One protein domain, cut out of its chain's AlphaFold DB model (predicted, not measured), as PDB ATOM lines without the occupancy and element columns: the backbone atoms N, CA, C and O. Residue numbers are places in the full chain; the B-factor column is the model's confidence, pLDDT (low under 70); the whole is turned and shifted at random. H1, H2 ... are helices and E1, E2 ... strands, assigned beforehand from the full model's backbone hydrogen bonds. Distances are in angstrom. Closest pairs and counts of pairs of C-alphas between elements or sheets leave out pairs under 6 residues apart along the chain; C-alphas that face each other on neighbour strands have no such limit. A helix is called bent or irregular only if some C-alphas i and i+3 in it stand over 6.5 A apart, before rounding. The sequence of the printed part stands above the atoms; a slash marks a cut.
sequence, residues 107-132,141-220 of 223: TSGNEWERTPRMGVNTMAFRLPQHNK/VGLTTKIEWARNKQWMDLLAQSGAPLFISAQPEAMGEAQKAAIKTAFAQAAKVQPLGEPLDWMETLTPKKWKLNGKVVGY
ATOM      1  N   THR A 107     -23.679   8.864  -5.224       98.25
ATOM      2  CA  THR A 107     -24.625   9.135  -6.319       98.25
ATOM      3  C   THR A 107     -23.935   9.991  -7.387       98.25
ATOM      4  O   THR A 107     -22.727  10.228  -7.340       98.25
ATOM      5  N   SER A 108     -24.647  10.415  -8.434       98.06
ATOM      6  CA  SER A 108     -24.021  11.207  -9.496       98.06
ATOM      7  C   SER A 108     -24.908  12.335  -9.974       98.06
ATOM      8  O   SER A 108     -26.110  12.165 -10.152       98.06
ATOM      9  N   GLY A 109     -24.266  13.466 -10.259       97.69
ATOM     10  CA  GLY A 109     -24.802  14.533 -11.096       97.69
ATOM     11  C   GLY A 109     -24.371  14.425 -12.563       97.69
ATOM     12  O   GLY A 109     -24.557  15.372 -13.315       97.69
ATOM     13  N   ASN A 110     -23.734  13.334 -12.990       97.88
ATOM     14  CA  ASN A 110     -23.237  13.153 -14.361       97.88
ATOM     15  C   ASN A 110     -23.827  11.907 -15.035       97.88
ATOM     16  O   ASN A 110     -24.238  11.975 -16.185       97.88
ATOM     17  N   GLU A 111     -23.876  10.792 -14.308       97.44
ATOM     18  CA  GLU A 111     -24.272   9.468 -14.797       97.44
ATOM     19  C   GLU A 111     -25.482   8.987 -14.006       97.44
ATOM     20  O   GLU A 111     -25.348   8.565 -12.854       97.44
ATOM     21  N   TRP A 112     -26.672   9.067 -14.601       97.62
ATOM     22  CA  TRP A 112     -27.908   8.750 -13.886       97.62
ATOM     23  C   TRP A 112     -27.893   7.341 -13.300       97.62
ATOM     24  O   TRP A 112     -28.289   7.161 -12.156       97.62
ATOM     25  N   GLU A 113     -27.365   6.362 -14.029       97.38
ATOM     26  CA  GLU A 113     -27.351   4.944 -13.664       97.38
ATOM     27  C   GLU A 113     -26.633   4.690 -12.330       97.38
ATOM     28  O   GLU A 113     -26.929   3.718 -11.627       97.38
ATOM     29  N   ARG A 114     -25.707   5.577 -11.941       97.81
ATOM     30  CA  ARG A 114     -25.017   5.503 -10.652       97.81
ATOM     31  C   ARG A 114     -25.960   5.796  -9.481       97.81
ATOM     32  O   ARG A 114     -25.817   5.159  -8.441       97.81
ATOM     33  N   THR A 115     -26.936   6.688  -9.638       98.31
ATOM     34  CA  THR A 115     -27.843   7.102  -8.555       98.31
ATOM     35  C   THR A 115     -28.773   5.970  -8.095       98.31
ATOM     36  O   THR A 115     -28.785   5.690  -6.897       98.31
ATOM     37  N   PRO A 116     -29.484   5.227  -8.969       97.94
ATOM     38  CA  PRO A 116     -30.205   4.033  -8.542       97.94
ATOM     39  C   PRO A 116     -29.266   2.959  -7.983       97.94
ATOM     40  O   PRO A 116     -29.532   2.405  -6.917       97.94
ATOM     41  N   ARG A 117     -28.144   2.693  -8.668       97.12
ATOM     42  CA  ARG A 117     -27.203   1.628  -8.289       97.12
ATOM     43  C   ARG A 117     -26.596   1.837  -6.905       97.12
ATOM     44  O   ARG A 117     -26.451   0.860  -6.182       97.12
ATOM     45  N   MET A 118     -26.231   3.070  -6.554       97.38
ATOM     46  CA  MET A 118     -25.573   3.379  -5.283       97.38
ATOM     47  C   MET A 118     -26.547   3.937  -4.250       97.38
ATOM     48  O   MET A 118     -26.610   3.404  -3.146       97.38
ATOM     49  N   GLY A 119     -27.342   4.950  -4.605       98.06
ATOM     50  CA  GLY A 119     -28.264   5.641  -3.699       98.06
ATOM     51  C   GLY A 119     -29.507   4.816  -3.367       98.06
ATOM     52  O   GLY A 119     -29.707   4.444  -2.211       98.06
ATOM     53  N   VAL A 120     -30.329   4.472  -4.368       98.38
ATOM     54  CA  VAL A 120     -31.589   3.726  -4.142       98.38
ATOM     55  C   VAL A 120     -31.317   2.359  -3.517       98.38
ATOM     56  O   VAL A 120     -31.997   1.981  -2.563       98.38
ATOM     57  N   ASN A 121     -30.301   1.642  -4.009       98.19
ATOM     58  CA  ASN A 121     -29.862   0.383  -3.410       98.19
ATOM     59  C   ASN A 121     -29.536   0.557  -1.923       98.19
ATOM     60  O   ASN A 121     -30.126  -0.089  -1.062       98.19
ATOM     61  N   THR A 122     -28.644   1.487  -1.605       97.25
ATOM     62  CA  THR A 122     -28.228   1.738  -0.228       97.25
ATOM     63  C   THR A 122     -29.404   2.096   0.672       97.25
ATOM     64  O   THR A 122     -29.525   1.550   1.770       97.25
ATOM     65  N   MET A 123     -30.298   2.972   0.211       98.38
ATOM     66  CA  MET A 123     -31.497   3.332   0.963       98.38
ATOM     67  C   MET A 123     -32.375   2.106   1.215       98.38
ATOM     68  O   MET A 123     -32.878   1.935   2.318       98.38
ATOM     69  N   ALA A 124     -32.516   1.196   0.254       98.19
ATOM     70  CA  ALA A 124     -33.340   0.008   0.445       98.19
ATOM     71  C   ALA A 124     -32.796  -0.933   1.529       98.19
ATOM     72  O   ALA A 124     -33.554  -1.431   2.358       98.19
ATOM     73  N   PHE A 125     -31.483  -1.167   1.544       97.94
ATOM     74  CA  PHE A 125     -30.889  -2.213   2.383       97.94
ATOM     75  C   PHE A 125     -30.291  -1.701   3.696       97.94
ATOM     76  O   PHE A 125     -30.037  -2.492   4.604       97.94
ATOM     77  N   ARG A 126     -30.047  -0.391   3.823       97.81
ATOM     78  CA  ARG A 126     -29.350   0.187   4.983       97.81
ATOM     79  C   ARG A 126     -30.107   1.298   5.700       97.81
ATOM     80  O   ARG A 126     -29.679   1.680   6.789       97.81
ATOM     81  N   LEU A 127     -31.254   1.748   5.191       97.50
ATOM     82  CA  LEU A 127     -32.125   2.686   5.908       97.50
ATOM     83  C   LEU A 127     -32.544   2.219   7.318       97.50
ATOM     84  O   LEU A 127     -32.611   3.077   8.196       97.50
ATOM     85  N   PRO A 128     -32.710   0.912   7.627       96.44
ATOM     86  CA  PRO A 128     -32.961   0.462   9.002       96.44
ATOM     87  C   PRO A 128     -31.880   0.843  10.034       96.44
ATOM     88  O   PRO A 128     -32.129   0.751  11.234       96.44
ATOM     89  N   GLN A 129     -30.690   1.281   9.599       97.56
ATOM     90  CA  GLN A 129     -29.637   1.805  10.483       97.56
ATOM     91  C   GLN A 129     -29.975   3.208  11.033       97.56
ATOM     92  O   GLN A 129     -29.381   3.633  12.030       97.56
ATOM     93  N   HIS A 130     -30.929   3.922  10.418       97.75
ATOM     94  CA  HIS A 130     -31.307   5.290  10.772       97.75
ATOM     95  C   HIS A 130     -31.842   5.380  12.204       97.75
ATOM     96  O   HIS A 130     -32.757   4.653  12.591       97.75
ATOM     97  N   ASN A 131     -31.250   6.275  13.001       95.75
ATOM     98  CA  ASN A 131     -31.512   6.457  14.435       95.75
ATOM     99  C   ASN A 131     -31.350   5.177  15.278       95.75
ATOM    100  O   ASN A 131     -31.833   5.105  16.408       95.75
ATOM    101  N   LYS A 132     -30.670   4.159  14.737       96.75
ATOM    102  CA  LYS A 132     -30.174   2.995  15.484       96.75
ATOM    103  C   LYS A 132     -28.675   3.103  15.701       96.75
ATOM    104  O   LYS A 132     -28.212   2.857  16.806       96.75
ATOM    105  N   VAL A 141     -28.682  14.688  -3.731       98.38
ATOM    106  CA  VAL A 141     -29.243  14.911  -5.065       98.38
ATOM    107  C   VAL A 141     -28.234  15.731  -5.871       98.38
ATOM    108  O   VAL A 141     -28.097  16.933  -5.639       98.38
ATOM    109  N   GLY A 142     -27.533  15.092  -6.810       97.50
ATOM    110  CA  GLY A 142     -26.644  15.753  -7.773       97.50
ATOM    111  C   GLY A 142     -27.432  16.459  -8.878       97.50
ATOM    112  O   GLY A 142     -27.580  15.938  -9.984       97.50
ATOM    113  N   LEU A 143     -27.967  17.644  -8.587       98.00
ATOM    114  CA  LEU A 143     -28.818  18.382  -9.515       98.00
ATOM    115  C   LEU A 143     -27.977  19.185 -10.516       98.00
ATOM    116  O   LEU A 143     -27.481  20.272 -10.217       98.00
ATOM    117  N   THR A 144     -27.863  18.649 -11.729       98.12
ATOM    118  CA  THR A 144     -27.128  19.243 -12.852       98.12
ATOM    119  C   THR A 144     -27.973  19.272 -14.127       98.12
ATOM    120  O   THR A 144     -29.049  18.684 -14.188       98.12
ATOM    121  N   THR A 145     -27.469  19.926 -15.174       97.88
ATOM    122  CA  THR A 145     -28.040  19.905 -16.532       97.88
ATOM    123  C   THR A 145     -27.724  18.623 -17.302       97.88
ATOM    124  O   THR A 145     -28.231  18.443 -18.406       97.88
ATOM    125  N   LYS A 146     -26.884  17.734 -16.756       98.19
ATOM    126  CA  LYS A 146     -26.475  16.484 -17.414       98.19
ATOM    127  C   LYS A 146     -27.438  15.329 -17.159       98.19
ATOM    128  O   LYS A 146     -27.467  14.378 -17.931       98.19
ATOM    129  N   ILE A 147     -28.212  15.409 -16.081       97.81
ATOM    130  CA  ILE A 147     -29.246  14.437 -15.737       97.81
ATOM    131  C   ILE A 147     -30.597  15.115 -15.903       97.81
ATOM    132  O   ILE A 147     -30.830  16.200 -15.368       97.81
ATOM    133  N   GLU A 148     -31.502  14.458 -16.626       97.12
ATOM    134  CA  GLU A 148     -32.847  14.977 -16.837       97.12
ATOM    135  C   GLU A 148     -33.547  15.290 -15.513       97.12
ATOM    136  O   GLU A 148     -33.504  14.526 -14.544       97.12
ATOM    137  N   TRP A 149     -34.255  16.417 -15.488       97.69
ATOM    138  CA  TRP A 149     -34.934  16.878 -14.284       97.69
ATOM    139  C   TRP A 149     -35.898  15.834 -13.708       97.69
ATOM    140  O   TRP A 149     -35.937  15.648 -12.495       97.69
ATOM    141  N   ALA A 150     -36.642  15.119 -14.556       97.56
ATOM    142  CA  ALA A 150     -37.599  14.108 -14.111       97.56
ATOM    143  C   ALA A 150     -36.940  13.014 -13.250       97.56
ATOM    144  O   ALA A 150     -37.506  12.602 -12.239       97.56
ATOM    145  N   ARG A 151     -35.716  12.606 -13.595       98.00
ATOM    146  CA  ARG A 151     -34.925  11.619 -12.851       98.00
ATOM    147  C   ARG A 151     -34.458  12.169 -11.503       98.00
ATOM    148  O   ARG A 151     -34.762  11.595 -10.458       98.00
ATOM    149  N   ASN A 152     -33.833  13.348 -11.503       97.56
ATOM    150  CA  ASN A 152     -33.410  14.018 -10.267       97.56
ATOM    151  C   ASN A 152     -34.584  14.303  -9.318       97.56
ATOM    152  O   ASN A 152     -34.451  14.165  -8.103       97.56
ATOM    153  N   LYS A 153     -35.755  14.643  -9.866       98.25
ATOM    154  CA  LYS A 153     -36.977  14.854  -9.089       98.25
ATOM    155  C   LYS A 153     -37.434  13.581  -8.377       98.25
ATOM    156  O   LYS A 153     -37.875  13.684  -7.240       98.25
ATOM    157  N   GLN A 154     -37.331  12.410  -9.008       98.56
ATOM    158  CA  GLN A 154     -37.683  11.131  -8.375       98.56
ATOM    159  C   GLN A 154     -36.725  10.770  -7.234       98.56
ATOM    160  O   GLN A 154     -37.175  10.393  -6.155       98.56
ATOM    161  N   TRP A 155     -35.416  10.942  -7.438       98.50
ATOM    162  CA  TRP A 155     -34.430  10.705  -6.378       98.50
ATOM    163  C   TRP A 155     -34.620  11.657  -5.188       98.50
ATOM    164  O   TRP A 155     -34.644  11.227  -4.036       98.50
ATOM    165  N   MET A 156     -34.840  12.945  -5.467       98.62
ATOM    166  CA  MET A 156     -35.134  13.944  -4.440       98.62
ATOM    167  C   MET A 156     -36.422  13.629  -3.672       98.62
ATOM    168  O   MET A 156     -36.461  13.802  -2.457       98.62
ATOM    169  N   ASP A 157     -37.463  13.170  -4.367       98.38
ATOM    170  CA  ASP A 157     -38.742  12.788  -3.768       98.38
ATOM    171  C   ASP A 157     -38.593  11.610  -2.794       98.38
ATOM    172  O   ASP A 157     -39.105  11.678  -1.674       98.38
ATOM    173  N   LEU A 158     -37.824  10.583  -3.178       98.50
ATOM    174  CA  LEU A 158     -37.518   9.446  -2.310       98.50
ATOM    175  C   LEU A 158     -36.771   9.898  -1.050       98.50
ATOM    176  O   LEU A 158     -37.199   9.577   0.057       98.50
ATOM    177  N   LEU A 159     -35.687  10.671  -1.192       98.06
ATOM    178  CA  LEU A 159     -34.915  11.160  -0.044       98.06
ATOM    179  C   LEU A 159     -35.773  12.017   0.895       98.06
ATOM    180  O   LEU A 159     -35.805  11.751   2.097       98.06
ATOM    181  N   ALA A 160     -36.522  12.983   0.355       98.12
ATOM    182  CA  ALA A 160     -37.331  13.927   1.131       98.12
ATOM    183  C   ALA A 160     -38.426  13.264   1.986       98.12
ATOM    184  O   ALA A 160     -38.834  13.814   3.014       98.12
ATOM    185  N   GLN A 161     -38.907  12.094   1.562       97.81
ATOM    186  CA  GLN A 161     -39.976  11.355   2.234       97.81
ATOM    187  C   GLN A 161     -39.488  10.077   2.938       97.81
ATOM    188  O   GLN A 161     -40.291   9.365   3.541       97.81
ATOM    189  N   SER A 162     -38.187   9.772   2.882       97.06
ATOM    190  CA  SER A 162     -37.608   8.549   3.463       97.06
ATOM    191  C   SER A 162     -37.500   8.566   4.991       97.06
ATOM    192  O   SER A 162     -37.259   7.519   5.591       97.06
ATOM    193  N   GLY A 163     -37.619   9.744   5.611       96.25
ATOM    194  CA  GLY A 163     -37.308   9.972   7.024       96.25
ATOM    195  C   GLY A 163     -35.811  10.156   7.318       96.25
ATOM    196  O   GLY A 163     -35.468  10.516   8.440       96.25
ATOM    197  N   ALA A 164     -34.927   9.955   6.333       96.56
ATOM    198  CA  ALA A 164     -33.499  10.249   6.438       96.56
ATOM    199  C   ALA A 164     -33.175  11.711   6.041       96.56
ATOM    200  O   ALA A 164     -33.994  12.366   5.392       96.56
ATOM    201  N   PRO A 165     -31.992  12.245   6.414       96.88
ATOM    202  CA  PRO A 165     -31.518  13.556   5.982       96.88
ATOM    203  C   PRO A 165     -31.492  13.706   4.456       96.88
ATOM    204  O   PRO A 165     -31.158  12.776   3.724       96.88
ATOM    205  N   LEU A 166     -31.796  14.919   3.991       98.06
ATOM    206  CA  LEU A 166     -31.767  15.310   2.584       98.06
ATOM    207  C   LEU A 166     -30.637  16.315   2.348       98.06
ATOM    208  O   LEU A 166     -30.667  17.422   2.886       98.06
ATOM    209  N   PHE A 167     -29.702  15.960   1.469       98.19
ATOM    210  CA  PHE A 167     -28.688  16.870   0.939       98.19
ATOM    211  C   PHE A 167     -28.907  17.097  -0.556       98.19
ATOM    212  O   PHE A 167     -29.198  16.165  -1.306       98.19
ATOM    213  N   ILE A 168     -28.747  18.339  -1.010       98.38
ATOM    214  CA  ILE A 168     -28.892  18.712  -2.419       98.38
ATOM    215  C   ILE A 168     -27.629  19.449  -2.848       98.38
ATOM    216  O   ILE A 168     -27.291  20.485  -2.281       98.38
ATOM    217  N   SER A 169     -26.951  18.912  -3.859       98.00
ATOM    218  CA  SER A 169     -25.811  19.543  -4.517       98.00
ATOM    219  C   SER A 169     -26.281  20.043  -5.876       98.00
ATOM    220  O   SER A 169     -26.371  19.278  -6.837       98.00
ATOM    221  N   ALA A 170     -26.685  21.311  -5.928       97.25
ATOM    222  CA  ALA A 170     -27.286  21.902  -7.115       97.25
ATOM    223  C   ALA A 170     -26.313  22.839  -7.824       97.25
ATOM    224  O   ALA A 170     -25.850  23.820  -7.241       97.25
ATOM    225  N   GLN A 171     -26.057  22.574  -9.105       97.56
ATOM    226  CA  GLN A 171     -25.361  23.541  -9.947       97.56
ATOM    227  C   GLN A 171     -26.313  24.708 -10.288       97.56
ATOM    228  O   GLN A 171     -27.498  24.463 -10.556       97.56
ATOM    229  N   PRO A 172     -25.834  25.962 -10.340       97.62
ATOM    230  CA  PRO A 172     -26.683  27.126 -10.603       97.62
ATOM    231  C   PRO A 172     -27.519  27.027 -11.888       97.62
ATOM    232  O   PRO A 172     -28.688  27.404 -11.900       97.62
ATOM    233  N   GLU A 173     -26.966  26.464 -12.960       97.81
ATOM    234  CA  GLU A 173     -27.614  26.379 -14.275       97.81
ATOM    235  C   GLU A 173     -28.771  25.372 -14.309       97.81
ATOM    236  O   GLU A 173     -29.629  25.442 -15.185       97.81
ATOM    237  N   ALA A 174     -28.814  24.428 -13.364       97.31
ATOM    238  CA  ALA A 174     -29.906  23.461 -13.241       97.31
ATOM    239  C   ALA A 174     -31.056  23.972 -12.353       97.31
ATOM    240  O   ALA A 174     -32.077  23.300 -12.212       97.31
ATOM    241  N   MET A 175     -30.914  25.160 -11.758       97.12
ATOM    242  CA  MET A 175     -31.853  25.732 -10.791       97.12
ATOM    243  C   MET A 175     -32.896  26.638 -11.456       97.12
ATOM    244  O   MET A 175     -32.998  27.829 -11.154       97.12
ATOM    245  N   GLY A 176     -33.703  26.069 -12.353       97.38
ATOM    246  CA  GLY A 176     -34.888  26.739 -12.895       97.38
ATOM    247  C   GLY A 176     -36.003  26.917 -11.854       97.38
ATOM    248  O   GLY A 176     -35.946  26.395 -10.737       97.38
ATOM    249  N   GLU A 177     -37.058  27.646 -12.222       98.12
ATOM    250  CA  GLU A 177     -38.176  27.947 -11.311       98.12
ATOM    251  C   GLU A 177     -38.883  26.682 -10.799       98.12
ATOM    252  O   GLU A 177     -39.187  26.569  -9.610       98.12
ATOM    253  N   ALA A 178     -39.064  25.680 -11.666       97.25
ATOM    254  CA  ALA A 178     -39.655  24.400 -11.281       97.25
ATOM    255  C   ALA A 178     -38.782  23.636 -10.267       97.25
ATOM    256  O   ALA A 178     -39.304  23.063  -9.308       97.25
ATOM    257  N   GLN A 179     -37.459  23.648 -10.445       98.44
ATOM    258  CA  GLN A 179     -36.503  22.992  -9.552       98.44
ATOM    259  C   GLN A 179     -36.471  23.675  -8.187       98.44
ATOM    260  O   GLN A 179     -36.589  22.996  -7.170       98.44
ATOM    261  N   LYS A 180     -36.410  25.011  -8.145       98.56
ATOM    262  CA  LYS A 180     -36.471  25.785  -6.892       98.56
ATOM    263  C   LYS A 180     -37.750  25.499  -6.105       98.56
ATOM    264  O   LYS A 180     -37.692  25.268  -4.897       98.56
ATOM    265  N   ALA A 181     -38.903  25.479  -6.778       98.44
ATOM    266  CA  ALA A 181     -40.184  25.178  -6.143       98.44
ATOM    267  C   ALA A 181     -40.221  23.749  -5.569       98.44
ATOM    268  O   ALA A 181     -40.687  23.531  -4.444       98.44
ATOM    269  N   ALA A 182     -39.686  22.780  -6.313       98.38
ATOM    270  CA  ALA A 182     -39.602  21.394  -5.870       98.38
ATOM    271  C   ALA A 182     -38.628  21.222  -4.693       98.38
ATOM    272  O   ALA A 182     -38.978  20.557  -3.725       98.38
ATOM    273  N   ILE A 183     -37.468  21.883  -4.716       98.56
ATOM    274  CA  ILE A 183     -36.488  21.881  -3.620       98.56
ATOM    275  C   ILE A 183     -37.089  22.465  -2.342       98.56
ATOM    276  O   ILE A 183     -36.965  21.872  -1.273       98.56
ATOM    277  N   LYS A 184     -37.801  23.595  -2.441       98.50
ATOM    278  CA  LYS A 184     -38.500  24.189  -1.292       98.50
ATOM    279  C   LYS A 184     -39.498  23.207  -0.675       98.50
ATOM    280  O   LYS A 184     -39.587  23.099   0.545       98.50
ATOM    281  N   THR A 185     -40.229  22.482  -1.518       98.19
ATOM    282  CA  THR A 185     -41.181  21.455  -1.077       98.19
ATOM    283  C   THR A 185     -40.462  20.272  -0.428       98.19
ATOM    284  O   THR A 185     -40.864  19.846   0.651       98.19
ATOM    285  N   ALA A 186     -39.377  19.788  -1.039       98.31
ATOM    286  CA  ALA A 186     -38.579  18.673  -0.544       98.31
ATOM    287  C   ALA A 186     -37.967  18.978   0.832       98.31
ATOM    288  O   ALA A 186     -38.111  18.180   1.752       98.31
ATOM    289  N   PHE A 187     -37.384  20.165   1.027       98.50
ATOM    290  CA  PHE A 187     -36.888  20.575   2.343       98.50
ATOM    291  C   PHE A 187     -38.009  20.716   3.376       98.50
ATOM    292  O   PHE A 187     -37.849  20.276   4.510       98.50
ATOM    293  N   ALA A 188     -39.166  21.271   3.000       97.75
ATOM    294  CA  ALA A 188     -40.309  21.375   3.911       97.75
ATOM    295  C   ALA A 188     -40.884  20.004   4.323       97.75
ATOM    296  O   ALA A 188     -41.477  19.884   5.397       97.75
ATOM    297  N   GLN A 189     -40.736  18.985   3.474       96.06
ATOM    298  CA  GLN A 189     -41.058  17.596   3.801       96.06
ATOM    299  C   GLN A 189     -39.983  16.998   4.714       96.06
ATOM    300  O   GLN A 189     -40.307  16.596   5.828       96.06
ATOM    301  N   ALA A 190     -38.716  17.026   4.292       96.88
ATOM    302  CA  ALA A 190     -37.586  16.444   5.019       96.88
ATOM    303  C   ALA A 190     -37.386  17.041   6.424       96.88
ATOM    304  O   ALA A 190     -36.917  16.355   7.324       96.88
ATOM    305  N   ALA A 191     -37.788  18.296   6.645       96.12
ATOM    306  CA  ALA A 191     -37.732  18.951   7.954       96.12
ATOM    307  C   ALA A 191     -38.723  18.381   8.990       96.12
ATOM    308  O   ALA A 191     -38.697  18.783  10.154       96.12
ATOM    309  N   LYS A 192     -39.629  17.482   8.592       94.62
ATOM    310  CA  LYS A 192     -40.600  16.844   9.486       94.62
ATOM    311  C   LYS A 192     -40.145  15.437   9.839       94.62
ATOM    312  O   LYS A 192     -39.725  14.681   8.965       94.62
ATOM    313  N   VAL A 193     -40.340  15.059  11.101       91.69
ATOM    314  CA  VAL A 193     -40.215  13.661  11.526       91.69
ATOM    315  C   VAL A 193     -41.262  12.832  10.785       91.69
ATOM    316  O   VAL A 193     -42.453  13.145  10.817       91.69
ATOM    317  N   GLN A 194     -40.806  11.784  10.107       93.31
ATOM    318  CA  GLN A 194     -41.623  10.898   9.286       93.31
ATOM    319  C   GLN A 194     -41.265   9.438   9.594       93.31
ATOM    320  O   GLN A 194     -40.142   9.165  10.027       93.31
ATOM    321  N   PRO A 195     -42.188   8.484   9.378       95.44
ATOM    322  CA  PRO A 195     -41.836   7.070   9.358       95.44
ATOM    323  C   PRO A 195     -40.729   6.804   8.336       95.44
ATOM    324  O   PRO A 195     -40.693   7.450   7.288       95.44
ATOM    325  N   LEU A 196     -39.864   5.828   8.624       97.31
ATOM    326  CA  LEU A 196     -38.874   5.386   7.647       97.31
ATOM    327  C   LEU A 196     -39.570   4.845   6.399       97.31
ATOM    328  O   LEU A 196     -40.560   4.118   6.501       97.31
ATOM    329  N   GLY A 197     -39.031   5.193   5.234       97.75
ATOM    330  CA  GLY A 197     -39.479   4.627   3.970       97.75
ATOM    331  C   GLY A 197     -39.289   3.111   3.941       97.75
ATOM    332  O   GLY A 197     -38.233   2.605   4.313       97.75
ATOM    333  N   GLU A 198     -40.300   2.378   3.483       98.12
ATOM    334  CA  GLU A 198     -40.224   0.920   3.344       98.12
ATOM    335  C   GLU A 198     -40.125   0.570   1.850       98.12
ATOM    336  O   GLU A 198     -41.080   0.846   1.111       98.12
ATOM    337  N   PRO A 199     -39.021  -0.024   1.363       98.19
ATOM    338  CA  PRO A 199     -39.000  -0.591   0.021       98.19
ATOM    339  C   PRO A 199     -39.900  -1.834   0.013       98.19
ATOM    340  O   PRO A 199     -39.802  -2.679   0.897       98.19
ATOM    341  N   LEU A 200     -40.800  -1.954  -0.958       98.50
ATOM    342  CA  LEU A 200     -41.814  -3.015  -0.993       98.50
ATOM    343  C   LEU A 200     -41.409  -4.193  -1.887       98.50
ATOM    344  O   LEU A 200     -41.887  -5.303  -1.683       98.50
ATOM    345  N   ASP A 201     -40.515  -3.964  -2.848       98.00
ATOM    346  CA  ASP A 201     -40.005  -4.940  -3.822       98.00
ATOM    347  C   ASP A 201     -38.507  -5.266  -3.623       98.00
ATOM    348  O   ASP A 201     -37.837  -5.769  -4.522       98.00
ATOM    349  N   TRP A 202     -37.958  -5.028  -2.424       96.62
ATOM    350  CA  TRP A 202     -36.535  -5.255  -2.098       96.62
ATOM    351  C   TRP A 202     -36.060  -6.709  -2.204       96.62
ATOM    352  O   TRP A 202     -34.867  -6.949  -2.371       96.62
ATOM    353  N   MET A 203     -36.970  -7.681  -2.111       97.38
ATOM    354  CA  MET A 203     -36.641  -9.099  -2.309       97.38
ATOM    355  C   MET A 203     -36.525  -9.477  -3.792       97.38
ATOM    356  O   MET A 203     -36.012 -10.546  -4.111       97.38
ATOM    357  N   GLU A 204     -37.000  -8.617  -4.695       97.38
ATOM    358  CA  GLU A 204     -37.062  -8.872  -6.138       97.38
ATOM    359  C   GLU A 204     -36.010  -8.066  -6.911       97.38
ATOM    360  O   GLU A 204     -35.591  -8.465  -7.996       97.38
ATOM    361  N   THR A 205     -35.569  -6.929  -6.367       97.38
ATOM    362  CA  THR A 205     -34.624  -6.031  -7.033       97.38
ATOM    363  C   THR A 205     -33.672  -5.345  -6.055       97.38
ATOM    364  O   THR A 205     -34.022  -4.995  -4.930       97.38
ATOM    365  N   LEU A 206     -32.455  -5.084  -6.536       96.88
ATOM    366  CA  LEU A 206     -31.459  -4.269  -5.844       96.88
ATOM    367  C   LEU A 206     -31.776  -2.768  -5.900       96.88
ATOM    368  O   LEU A 206     -31.157  -1.995  -5.176       96.88
ATOM    369  N   THR A 207     -32.718  -2.344  -6.741       97.81
ATOM    370  CA  THR A 207     -33.162  -0.949  -6.874       97.81
ATOM    371  C   THR A 207     -34.693  -0.871  -6.808       97.81
ATOM    372  O   THR A 207     -35.352  -0.718  -7.841       97.81
ATOM    373  N   PRO A 208     -35.281  -1.007  -5.600       98.19
ATOM    374  CA  PRO A 208     -36.730  -1.016  -5.383       98.19
ATOM    375  C   PRO A 208     -37.449   0.126  -6.083       98.19
ATOM    376  O   PRO A 208     -37.063   1.290  -5.939       98.19
ATOM    377  N   LYS A 209     -38.494  -0.197  -6.845       98.38
ATOM    378  CA  LYS A 209     -39.332   0.781  -7.553       98.38
ATOM    379  C   LYS A 209     -40.588   1.117  -6.766       98.38
ATOM    380  O   LYS A 209     -41.171   2.172  -6.994       98.38
ATOM    381  N   LYS A 210     -41.017   0.254  -5.843       98.56
ATOM    382  CA  LYS A 210     -42.213   0.462  -5.022       98.56
ATOM    383  C   LYS A 210     -41.804   0.766  -3.594       98.56
ATOM    384  O   LYS A 210     -41.143  -0.041  -2.952       98.56
ATOM    385  N   TRP A 211     -42.246   1.904  -3.080       98.62
ATOM    386  CA  TRP A 211     -41.930   2.343  -1.727       98.62
ATOM    387  C   TRP A 211     -43.189   2.745  -0.987       98.62
ATOM    388  O   TRP A 211     -44.092   3.342  -1.566       98.62
ATOM    389  N   LYS A 212     -43.243   2.470   0.310       98.50
ATOM    390  CA  LYS A 212     -44.205   3.096   1.209       98.50
ATOM    391  C   LYS A 212     -43.517   4.269   1.892       98.50
ATOM    392  O   LYS A 212     -42.650   4.075   2.739       98.50
ATOM    393  N   LEU A 213     -43.910   5.479   1.511       97.69
ATOM    394  CA  LEU A 213     -43.359   6.740   1.998       97.69
ATOM    395  C   LEU A 213     -44.475   7.534   2.659       97.69
ATOM    396  O   LEU A 213     -45.537   7.736   2.066       97.69
ATOM    397  N   ASN A 214     -44.268   7.930   3.915       91.81
ATOM    398  CA  ASN A 214     -45.255   8.676   4.697       91.81
ATOM    399  C   ASN A 214     -46.685   8.076   4.620       91.81
ATOM    400  O   ASN A 214     -47.679   8.768   4.390       91.81
ATOM    401  N   GLY A 215     -46.780   6.745   4.731       92.25
ATOM    402  CA  GLY A 215     -48.043   5.998   4.691       92.25
ATOM    403  C   GLY A 215     -48.667   5.800   3.303       92.25
ATOM    404  O   GLY A 215     -49.728   5.186   3.212       92.25
ATOM    405  N   LYS A 216     -48.034   6.271   2.223       96.44
ATOM    406  CA  LYS A 216     -48.515   6.120   0.841       96.44
ATOM    407  C   LYS A 216     -47.591   5.229   0.030       96.44
ATOM    408  O   LYS A 216     -46.377   5.330   0.148       96.44
ATOM    409  N   VAL A 217     -48.173   4.393  -0.825       98.38
ATOM    410  CA  VAL A 217     -47.400   3.626  -1.806       98.38
ATOM    411  C   VAL A 217     -47.087   4.526  -2.999       98.38
ATOM    412  O   VAL A 217     -47.997   5.072  -3.623       98.38
ATOM    413  N   VAL A 218     -45.802   4.677  -3.297       98.19
ATOM    414  CA  VAL A 218     -45.249   5.463  -4.398       98.19
ATOM    415  C   VAL A 218     -44.479   4.522  -5.322       98.19
ATOM    416  O   VAL A 218     -43.792   3.607  -4.865       98.19
ATOM    417  N   GLY A 219     -44.639   4.729  -6.626       98.25
ATOM    418  CA  GLY A 219     -43.891   4.031  -7.664       98.25
ATOM    419  C   GLY A 219     -42.887   4.972  -8.318       98.25
ATOM    420  O   GLY A 219     -43.238   6.107  -8.641       98.25
ATOM    421  N   TYR A 220     -41.677   4.481  -8.536       98.38
ATOM    422  CA  TYR A 220     -40.618   5.175  -9.255       98.38
ATOM    423  C   TYR A 220     -40.243   4.421 -10.523       98.38
ATOM    424  O   TYR A 220     -40.252   3.187 -10.563       98.38
TER     425      TYR A 220
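This is residues 107 to 132 and 141 to 220 of the 223 residues of an uncharacterized protein of Mucilaginibacter sp. S1162 (UniProt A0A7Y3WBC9). Three helices stand roughly in a row and run much the same way, with H2 in the middle between H1 and H3. A small pair of parallel strands, E1 and E2, lies on one side of H2, and a strand hairpin, E3 and E4, lies on the other side towards the end of H2. The printed part has 106 residues, with three named helices and four named strands in the order H1, E1, H2, E2, H3, E3, E4, of mixed class, helices and strands. It is compact, with a radius of gyration of the C-alphas of 13.3 A and spans of 37 by 29 by 24 A.

H1 is residues 114 to 129, 21.9 A long, beginning at C-alpha 114 (-25.017, 5.503, -10.652). It has a kink of 31 degrees near residue 123 and is irregular, with C-alphas 125 and 128 7.4 A apart. After the cut, E1 is residues 141 to 143, beginning at C-alpha 141 (-29.243, 14.911, -5.065). H2 is residues 149 to 161, 18.1 A long. E2 is residues 168 to 170, and H3 is residues 177 to 190, 20.0 A long. E3 is residues 210 to 213, and E4 is residues 216 to 219, ending at C-alpha 219 (-43.891, 4.031, -7.664).

H2 and H3 touch at a shallow tilt of 17 degrees, the same way; their closest C-alphas, of Ala 160 and Ala 190, are 4.6 A apart. H1 and H2 are close but not clearly touching, with the C-alphas of Thr 115 and Trp 155 closest at 7.8 A. H1 and H3 are apart. The closest C-alphas of E1 and H2, those of Val 141 and Met 156, are 6.0 A apart. E1 and E2 are parallel, with N 143 and O 169 within hydrogen-bond range at 2.9 A. E1, H2 and E2 form a strand-helix-strand unit, two parallel neighbour strands with a helix between, whose crossover is right-handed. E2 and H3 are near each other. The closest C-alphas of H2 and E3, those of Gln 161 and Leu 213, are 5.7 A apart. E3 and E4 are an antiparallel hairpin, with N 211 and O 218 within hydrogen-bond range at 2.9 A. Residues 198 to 199 pair antiparallel with residues 211 to 212 of E3. Every O i to N i+4 pair is within hydrogen-bond range in H2 and H3, and 9 of 12 are in H1.

The two C-alphas farthest apart, those of Glu 173 and Met 203, are 38.5 A apart. Residues 133 to 140 are not printed, and C-alphas 132 and 141 are 23.8 A apart across the cut. The link from H3 to E3, residues 191 to 209, is long. The mean pLDDT of the printed part is 97.5, and no printed residue is under 70.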